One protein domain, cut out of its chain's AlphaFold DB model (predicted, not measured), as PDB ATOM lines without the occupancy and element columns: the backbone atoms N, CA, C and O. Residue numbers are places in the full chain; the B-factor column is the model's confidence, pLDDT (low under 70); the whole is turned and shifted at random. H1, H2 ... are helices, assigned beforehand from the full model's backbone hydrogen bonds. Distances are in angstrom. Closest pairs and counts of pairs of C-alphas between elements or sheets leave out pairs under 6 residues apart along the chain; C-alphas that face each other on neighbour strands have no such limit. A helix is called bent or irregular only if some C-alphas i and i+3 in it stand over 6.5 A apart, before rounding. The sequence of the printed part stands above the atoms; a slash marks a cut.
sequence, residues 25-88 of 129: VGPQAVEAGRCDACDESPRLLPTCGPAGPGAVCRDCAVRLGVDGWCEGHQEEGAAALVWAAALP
ATOM      1  N   VAL A  25     143.857 226.783 129.516       89.75
ATOM      2  CA  VAL A  25     142.739 227.675 129.195       89.75
ATOM      3  C   VAL A  25     142.758 228.866 130.143       89.75
ATOM      4  O   VAL A  25     143.265 228.767 131.260       89.75
ATOM      5  N   GLY A  26     142.164 229.982 129.734       94.75
ATOM      6  CA  GLY A  26     142.067 231.173 130.565       94.75
ATOM      7  C   GLY A  26     143.205 232.165 130.342       94.75
ATOM      8  O   GLY A  26     143.991 232.043 129.403       94.75
ATOM      9  N   PRO A  27     143.292 233.200 131.188       95.88
ATOM     10  CA  PRO A  27     144.069 234.394 130.878       95.88
ATOM     11  C   PRO A  27     145.585 234.189 130.920       95.88
ATOM     12  O   PRO A  27     146.306 235.062 130.454       95.88
ATOM     13  N   GLN A  28     146.072 233.076 131.474       94.88
ATOM     14  CA  GLN A  28     147.489 232.706 131.442       94.88
ATOM     15  C   GLN A  28     147.859 231.884 130.190       94.88
ATOM     16  O   GLN A  28     149.038 231.796 129.855       94.88
ATOM     17  N   ALA A  29     146.875 231.322 129.482       93.00
ATOM     18  CA  ALA A  29     147.065 230.582 128.231       93.00
ATOM     19  C   ALA A  29     147.118 231.496 126.989       93.00
ATOM     20  O   ALA A  29     147.282 231.018 125.868       93.00
ATOM     21  N   VAL A  30     146.940 232.809 127.167       94.44
ATOM     22  CA  VAL A  30     146.844 233.800 126.088       94.44
ATOM     23  C   VAL A  30     147.627 235.057 126.443       94.44
ATOM     24  O   VAL A  30     147.827 235.372 127.613       94.44
ATOM     25  N   GLU A  31     148.029 235.818 125.430       95.00
ATOM     26  CA  GLU A  31     148.554 237.164 125.652       95.00
ATOM     27  C   GLU A  31     147.444 238.117 126.099       95.00
ATOM     28  O   GLU A  31     146.351 238.132 125.515       95.00
ATOM     29  N   ALA A  32     147.756 238.973 127.075       96.44
ATOM     30  CA  ALA A  32     146.866 240.038 127.502       96.44
ATOM     31  C   ALA A  32     146.448 240.935 126.331       96.44
ATOM     32  O   ALA A  32     147.279 241.460 125.588       96.44
ATOM     33  N   GLY A  33     145.143 241.132 126.173       95.69
ATOM     34  CA  GLY A  33     144.607 241.891 125.051       95.69
ATOM     35  C   GLY A  33     143.121 241.666 124.827       95.69
ATOM     36  O   GLY A  33     142.444 240.974 125.590       95.69
ATOM     37  N   ARG A  34     142.623 242.283 123.759       96.69
ATOM     38  CA  ARG A  34     141.233 242.180 123.317       96.69
ATOM     39  C   ARG A  34     141.057 240.995 122.380       96.69
ATOM     40  O   ARG A  34     141.990 240.597 121.691       96.69
ATOM     41  N   CYS A  35     139.863 240.424 122.404       97.25
ATOM     42  CA  CYS A  35     139.443 239.312 121.571       97.25
ATOM     43  C   CYS A  35     139.714 239.611 120.098       97.25
ATOM     44  O   CYS A  35     139.224 240.608 119.574       97.25
ATOM     45  N   ASP A  36     140.390 238.695 119.414       95.31
ATOM     46  CA  ASP A  36     140.755 238.870 118.006       95.31
ATOM     47  C   ASP A  36     139.540 238.884 117.063       95.31
ATOM     48  O   ASP A  36     139.649 239.295 115.912       95.31
ATOM     49  N   ALA A  37     138.378 238.417 117.535       94.19
ATOM     50  CA  ALA A  37     137.154 238.344 116.744       94.19
ATOM     51  C   ALA A  37     136.215 239.547 116.930       94.19
ATOM     52  O   ALA A  37     135.571 239.952 115.965       94.19
ATOM     53  N   CYS A  38     136.084 240.089 118.148       95.88
ATOM     54  CA  CYS A  38     135.155 241.197 118.421       95.88
ATOM     55  C   CYS A  38     135.822 242.508 118.840       95.88
ATOM     56  O   CYS A  38     135.146 243.524 118.828       95.88
ATOM     57  N   ASP A  39     137.101 242.500 119.229       96.38
ATOM     58  CA  ASP A  39     137.840 243.662 119.754       96.38
ATOM     59  C   ASP A  39     137.181 244.385 120.959       96.38
ATOM     60  O   ASP A  39     137.539 245.506 121.313       96.38
ATOM     61  N   GLU A  40     136.229 243.738 121.634       94.25
ATOM     62  CA  GLU A  40     135.503 244.316 122.776       94.25
ATOM     63  C   GLU A  40     135.922 243.666 124.100       94.25
ATOM     64  O   GLU A  40     136.397 244.334 125.018       94.25
ATOM     65  N   SER A  41     135.783 242.344 124.194       96.50
ATOM     66  CA  SER A  41     136.034 241.580 125.421       96.50
ATOM     67  C   SER A  41     137.491 241.115 125.515       96.50
ATOM     68  O   SER A  41     138.141 240.953 124.481       96.50
ATOM     69  N   PRO A  42     138.030 240.827 126.713       97.25
ATOM     70  CA  PRO A  42     139.389 240.310 126.831       97.25
ATOM     71  C   PRO A  42     139.529 238.914 126.201       97.25
ATOM     72  O   PRO A  42     138.587 238.114 126.205       97.25
ATOM     73  N   ARG A  43     140.724 238.620 125.675       97.56
ATOM     74  CA  ARG A  43     141.121 237.260 125.275       97.56
ATOM     75  C   ARG A  43     141.031 236.314 126.466       97.56
ATOM     76  O   ARG A  43     141.290 236.701 127.605       97.56
ATOM     77  N   LEU A  44     140.677 235.067 126.190       96.94
ATOM     78  CA  LEU A  44     140.482 234.052 127.218       96.94
ATOM     79  C   LEU A  44     140.918 232.663 126.758       96.94
ATOM     80  O   LEU A  44     141.476 231.911 127.550       96.94
ATOM     81  N   LEU A  45     140.623 232.305 125.510       95.06
ATOM     82  CA  LEU A  45     140.891 230.979 124.971       95.06
ATOM     83  C   LEU A  45     141.814 231.074 123.759       95.06
ATOM     84  O   LEU A  45     141.497 231.848 122.849       95.06
ATOM     85  N   PRO A  46     142.913 230.299 123.722       92.19
ATOM     86  CA  PRO A  46     143.685 230.134 122.502       92.19
ATOM     87  C   PRO A  46     142.885 229.303 121.492       92.19
ATOM     88  O   PRO A  46     142.127 228.403 121.860       92.19
ATOM     89  N   THR A  47     143.083 229.591 120.213       90.31
ATOM     90  CA  THR A  47     142.502 228.845 119.090       90.31
ATOM     91  C   THR A  47     143.610 228.446 118.114       90.31
ATOM     92  O   THR A  47     144.649 229.097 118.038       90.31
ATOM     93  N   CYS A  48     143.431 227.333 117.398       88.25
ATOM     94  CA  CYS A  48     144.479 226.757 116.538       88.25
ATOM     95  C   CYS A  48     143.978 226.308 115.155       88.25
ATOM     96  O   CYS A  48     144.719 225.673 114.401       88.25
ATOM     97  N   GLY A  49     142.722 226.612 114.812       74.44
ATOM     98  CA  GLY A  49     142.146 226.292 113.508       74.44
ATOM     99  C   GLY A  49     142.840 227.024 112.341       74.44
ATOM    100  O   GLY A  49     143.343 228.134 112.516       74.44
ATOM    101  N   PRO A  50     142.833 226.447 111.123       63.56
ATOM    102  CA  PRO A  50     143.641 226.891 109.974       63.56
ATOM    103  C   PRO A  50     143.314 228.292 109.416       63.56
ATOM    104  O   PRO A  50     144.041 228.790 108.560       63.56
ATOM    105  N   ALA A  51     142.245 228.937 109.889       63.00
ATOM    106  CA  ALA A  51     141.872 230.312 109.543       63.00
ATOM    107  C   ALA A  51     141.350 231.110 110.756       63.00
ATOM    108  O   ALA A  51     140.729 232.161 110.592       63.00
ATOM    109  N   GLY A  52     141.535 230.577 111.968       64.25
ATOM    110  CA  GLY A  52     140.939 231.132 113.173       64.25
ATOM    111  C   GLY A  52     141.733 232.311 113.749       64.25
ATOM    112  O   GLY A  52     142.935 232.420 113.503       64.25
ATOM    113  N   PRO A  53     141.086 233.187 114.537       77.06
ATOM    114  CA  PRO A  53     141.783 234.108 115.442       77.06
ATOM    115  C   PRO A  53     142.840 233.384 116.298       77.06
ATOM    116  O   PRO A  53     142.758 232.172 116.481       77.06
ATOM    117  N   GLY A  54     143.834 234.096 116.839       87.25
ATOM    118  CA  GLY A  54     144.849 233.486 117.709       87.25
ATOM    119  C   GLY A  54     144.321 233.234 119.121       87.25
ATOM    120  O   GLY A  54     144.573 232.185 119.712       87.25
ATOM    121  N   ALA A  55     143.545 234.183 119.647       94.88
ATOM    122  CA  ALA A  55     142.847 234.042 120.916       94.88
ATOM    123  C   ALA A  55     141.536 234.839 120.953       94.88
ATOM    124  O   ALA A  55     141.444 235.986 120.505       94.88
ATOM    125  N   VAL A  56     140.506 234.249 121.553       95.88
ATOM    126  CA  VAL A  56     139.145 234.805 121.590       95.88
ATOM    127  C   VAL A  56     138.593 234.908 123.005       95.88
ATOM    128  O   VAL A  56     139.076 234.265 123.938       95.88
ATOM    129  N   CYS A  57     137.571 235.746 123.178       97.25
ATOM    130  CA  CYS A  57     136.778 235.798 124.401       97.25
ATOM    131  C   CYS A  57     135.831 234.595 124.514       97.25
ATOM    132  O   CYS A  57     135.577 233.895 123.532       97.25
ATOM    133  N   ARG A  58     135.241 234.413 125.705       96.00
ATOM    134  CA  ARG A  58     134.229 233.382 125.989       96.00
ATOM    135  C   ARG A  58     133.126 233.332 124.928       96.00
ATOM    136  O   ARG A  58     132.859 232.277 124.364       96.00
ATOM    137  N   ASP A  59     132.495 234.469 124.648       95.50
ATOM    138  CA  ASP A  59     131.288 234.507 123.814       95.50
ATOM    139  C   ASP A  59     131.612 234.254 122.332       95.50
ATOM    140  O   ASP A  59     130.872 233.560 121.632       95.50
ATOM    141  N   CYS A  60     132.757 234.754 121.854       94.94
ATOM    142  CA  CYS A  60     133.254 234.441 120.517       94.94
ATOM    143  C   CYS A  60     133.672 232.973 120.393       94.94
ATOM    144  O   CYS A  60     133.377 232.370 119.366       94.94
ATOM    145  N   ALA A  61     134.287 232.379 121.421       93.00
ATOM    146  CA  ALA A  61     134.613 230.954 121.422       93.00
ATOM    147  C   ALA A  61     133.350 230.090 121.310       93.00
ATOM    148  O   ALA A  61     133.273 229.223 120.444       93.00
ATOM    149  N   VAL A  62     132.318 230.380 122.113       92.00
ATOM    150  CA  VAL A  62     131.027 229.668 122.055       92.00
ATOM    151  C   VAL A  62     130.391 229.768 120.667       92.00
ATOM    152  O   VAL A  62     129.855 228.782 120.170       92.00
ATOM    153  N   ARG A  63     130.474 230.935 120.017       92.12
ATOM    154  CA  ARG A  63     129.979 231.124 118.645       92.12
ATOM    155  C   ARG A  63     130.778 230.362 117.591       92.12
ATOM    156  O   ARG A  63     130.178 229.913 116.622       92.12
ATOM    157  N   LEU A  64     132.101 230.294 117.736       89.88
ATOM    158  CA  LEU A  64     132.965 229.537 116.826       89.88
ATOM    159  C   LEU A  64     132.717 228.033 116.959       89.88
ATOM    160  O   LEU A  64     132.822 227.312 115.974       89.88
ATOM    161  N   GLY A  65     132.369 227.561 118.159       89.94
ATOM    162  CA  GLY A  65     132.236 226.133 118.415       89.94
ATOM    163  C   GLY A  65     133.560 225.403 118.178       89.94
ATOM    164  O   GLY A  65     134.631 226.009 118.180       89.94
ATOM    165  N   VAL A  66     133.499 224.090 117.960       89.19
ATOM    166  CA  VAL A  66     134.702 223.264 117.744       89.19
ATOM    167  C   VAL A  66     135.481 223.638 116.475       89.19
ATOM    168  O   VAL A  66     136.661 223.316 116.384       89.19
ATOM    169  N   ASP A  67     134.880 224.394 115.552       86.69
ATOM    170  CA  ASP A  67     135.528 224.870 114.320       86.69
ATOM    171  C   ASP A  67     136.647 225.900 114.590       86.69
ATOM    172  O   ASP A  67     137.465 226.185 113.714       86.69
ATOM    173  N   GLY A  68     136.725 226.448 115.811       86.12
ATOM    174  CA  GLY A  68     137.863 227.260 116.264       86.12
ATOM    175  C   GLY A  68     139.166 226.466 116.455       86.12
ATOM    176  O   GLY A  68     140.245 227.057 116.583       86.12
ATOM    177  N   TRP A  69     139.085 225.135 116.453       90.06
ATOM    178  CA  TRP A  69     140.200 224.216 116.655       90.06
ATOM    179  C   TRP A  69     140.461 223.397 115.391       90.06
ATOM    180  O   TRP A  69     139.563 223.137 114.591       90.06
ATOM    181  N   CYS A  70     141.717 223.000 115.177       90.19
ATOM    182  CA  CYS A  70     142.028 222.058 114.106       90.19
ATOM    183  C   CYS A  70     141.464 220.665 114.435       90.19
ATOM    184  O   CYS A  70     141.185 220.367 115.595       90.19
ATOM    185  N   GLU A  71     141.335 219.792 113.429       89.25
ATOM    186  CA  GLU A  71     140.801 218.428 113.610       89.25
ATOM    187  C   GLU A  71     141.503 217.659 114.741       89.25
ATOM    188  O   GLU A  71     140.853 216.956 115.507       89.25
ATOM    189  N   GLY A  72     142.818 217.852 114.893       90.56
ATOM    190  CA  GLY A  72     143.618 217.213 115.938       90.56
ATOM    191  C   GLY A  72     143.409 217.746 117.359       90.56
ATOM    192  O   GLY A  72     143.983 217.165 118.268       90.56
ATOM    193  N   HIS A  73     142.629 218.819 117.552       92.50
ATOM    194  CA  HIS A  73     142.372 219.430 118.865       92.50
ATOM    195  C   HIS A  73     140.876 219.665 119.163       92.50
ATOM    196  O   HIS A  73     140.512 220.535 119.961       92.50
ATOM    197  N   GLN A  74     139.975 218.952 118.481       91.12
ATOM    198  CA  GLN A  74     138.533 219.153 118.661       91.12
ATOM    199  C   GLN A  74     138.044 218.755 120.061       91.12
ATOM    200  O   GLN A  74     137.124 219.386 120.583       91.12
ATOM    201  N   GLU A  75     138.651 217.740 120.682       92.94
ATOM    202  CA  GLU A  75     138.289 217.294 122.033       92.94
ATOM    203  C   GLU A  75     138.688 218.335 123.088       92.94
ATOM    204  O   GLU A  75     137.877 218.696 123.944       92.94
ATOM    205  N   GLU A  76     139.898 218.890 122.983       91.81
ATOM    206  CA  GLU A  76     140.373 219.996 123.815       91.81
ATOM    207  C   GLU A  76     139.505 221.238 123.616       91.81
ATOM    208  O   GLU A  76     139.123 221.887 124.592       91.81
ATOM    209  N   GLY A  77     139.132 221.537 122.369       92.00
ATOM    210  CA  GLY A  77     138.210 222.621 122.049       92.00
ATOM    211  C   GLY A  77     136.849 222.440 122.713       92.00
ATOM    212  O   GLY A  77     136.358 223.346 123.385       92.00
ATOM    213  N   ALA A  78     136.254 221.250 122.615       93.94
ATOM    214  CA  ALA A  78     134.984 220.948 123.270       93.94
ATOM    215  C   ALA A  78     135.072 221.106 124.801       93.94
ATOM    216  O   ALA A  78     134.185 221.710 125.413       93.94
ATOM    217  N   ALA A  79     136.155 220.631 125.422       94.12
ATOM    218  CA  ALA A  79     136.385 220.790 126.857       94.12
ATOM    219  C   ALA A  79     136.563 222.266 127.257       94.12
ATOM    220  O   ALA A  79     135.971 222.718 128.243       94.12
ATOM    221  N   ALA A  80     137.315 223.040 126.468       93.81
ATOM    222  CA  ALA A  80     137.513 224.470 126.678       93.81
ATOM    223  C   ALA A  80     136.196 225.254 126.582       93.81
ATOM    224  O   ALA A  80     135.958 226.157 127.383       93.81
ATOM    225  N   LEU A  81     135.305 224.888 125.655       94.56
ATOM    226  CA  LEU A  81     133.987 225.512 125.514       94.56
ATOM    227  C   LEU A  81     133.071 225.220 126.706       94.56
ATOM    228  O   LEU A  81     132.405 226.132 127.198       94.56
ATOM    229  N   VAL A  82     133.064 223.981 127.208       95.50
ATOM    230  CA  VAL A  82     132.318 223.618 128.427       95.50
ATOM    231  C   VAL A  82     132.843 224.402 129.629       95.50
ATOM    232  O   VAL A  82     132.058 224.967 130.391       95.50
ATOM    233  N   TRP A  83     134.166 224.485 129.775       95.06
ATOM    234  CA  TRP A  83     134.801 225.287 130.818       95.06
ATOM    235  C   TRP A  83     134.416 226.769 130.713       95.06
ATOM    236  O   TRP A  83     134.004 227.375 131.702       95.06
ATOM    237  N   ALA A  84     134.479 227.345 129.511       94.81
ATOM    238  CA  ALA A  84     134.171 228.750 129.275       94.81
ATOM    239  C   ALA A  84     132.698 229.072 129.565       94.81
ATOM    240  O   ALA A  84     132.396 230.124 130.130       94.81
ATOM    241  N   ALA A  85     131.781 228.154 129.246       93.38
ATOM    242  CA  ALA A  85     130.356 228.293 129.539       93.38
ATOM    243  C   ALA A  85     130.038 228.298 131.048       93.38
ATOM    244  O   ALA A  85     129.027 228.865 131.454       93.38
ATOM    245  N   ALA A  86     130.901 227.708 131.880       94.56
ATOM    246  CA  ALA A  86     130.757 227.695 133.336       94.56
ATOM    247  C   ALA A  86     131.315 228.955 134.030       94.56
ATOM    248  O   ALA A  86     131.189 229.088 135.251       94.56
ATOM    249  N   LEU A  87     131.937 229.880 133.292       95.38
ATOM    250  CA  LEU A  87     132.520 231.086 133.877       95.38
ATOM    251  C   LEU A  87     131.456 232.059 134.411       95.38
ATOM    252  O   LEU A  87     130.385 232.204 133.813       95.38
ATOM    253  N   PRO A  88     131.757 232.784 135.506       95.12
ATOM    254  CA  PRO A  88     130.827 233.747 136.085       95.12
ATOM    255  C   PRO A  88     130.533 234.902 135.122       95.12
ATOM    256  O   PRO A  88     131.296 235.184 134.200       95.12
TER     257      PRO A  88
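This is residues 25 to 88 of the 129 residues of an uncharacterized protein of Nitriliruptor sp (UniProt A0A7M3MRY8). A short helical hairpin, the longer helix H2 side by side with H1, makes one part of the model, and a long looped stretch with no named element, residues 25 to 57, makes the rest of it before H1. The looped stretch folds back on itself, residues 45 to 46 pairing antiparallel with residues 55 to 56. The printed part has 64 residues with two named helices, H1 then H2 along the chain, and no named strand; the class is all helix, though under half of the residues, 26 of 64, are in named elements. The whole is compact and rounded, with a radius of gyration of the C-alphas of 10.3 A and spans of 27 by 25 by 20 A.

H2, residues 71 to 85, and H1, residues 58 to 68, touch, and their closest C-alphas, those of Val 66 and Gly 77, are 5.6 A apart. They form a helical hairpin, running opposite ways at a shallow tilt of 21 degrees, with centres 9.2 A apart. Within hydrogen-bond range are 9 of 11 O i to N i+4 pairs in H2 and 4 of 7 in H1.

H2 measures 21.5 A from C-alpha 71 at (140.801, 218.428, 113.610) to C-alpha 85 at (130.356, 228.293, 129.539). H1 measures 12.1 A and begins with C-alpha 58 at (134.229, 233.382, 125.989). Both helices are irregular: C-alphas 72 and 75 in H2 are 8.1 A apart, and C-alphas 63 and 66 in H1 are 9.2 A apart.

The two C-alphas farthest apart, those of Pro 50 and Pro 88, are separated by 29.9 A. The printed part has no cut, and the link from H1 to H2 is tight, with 2 residues. The mean pLDDT of the printed part is 91.5; residues 50 to 52 are under 70.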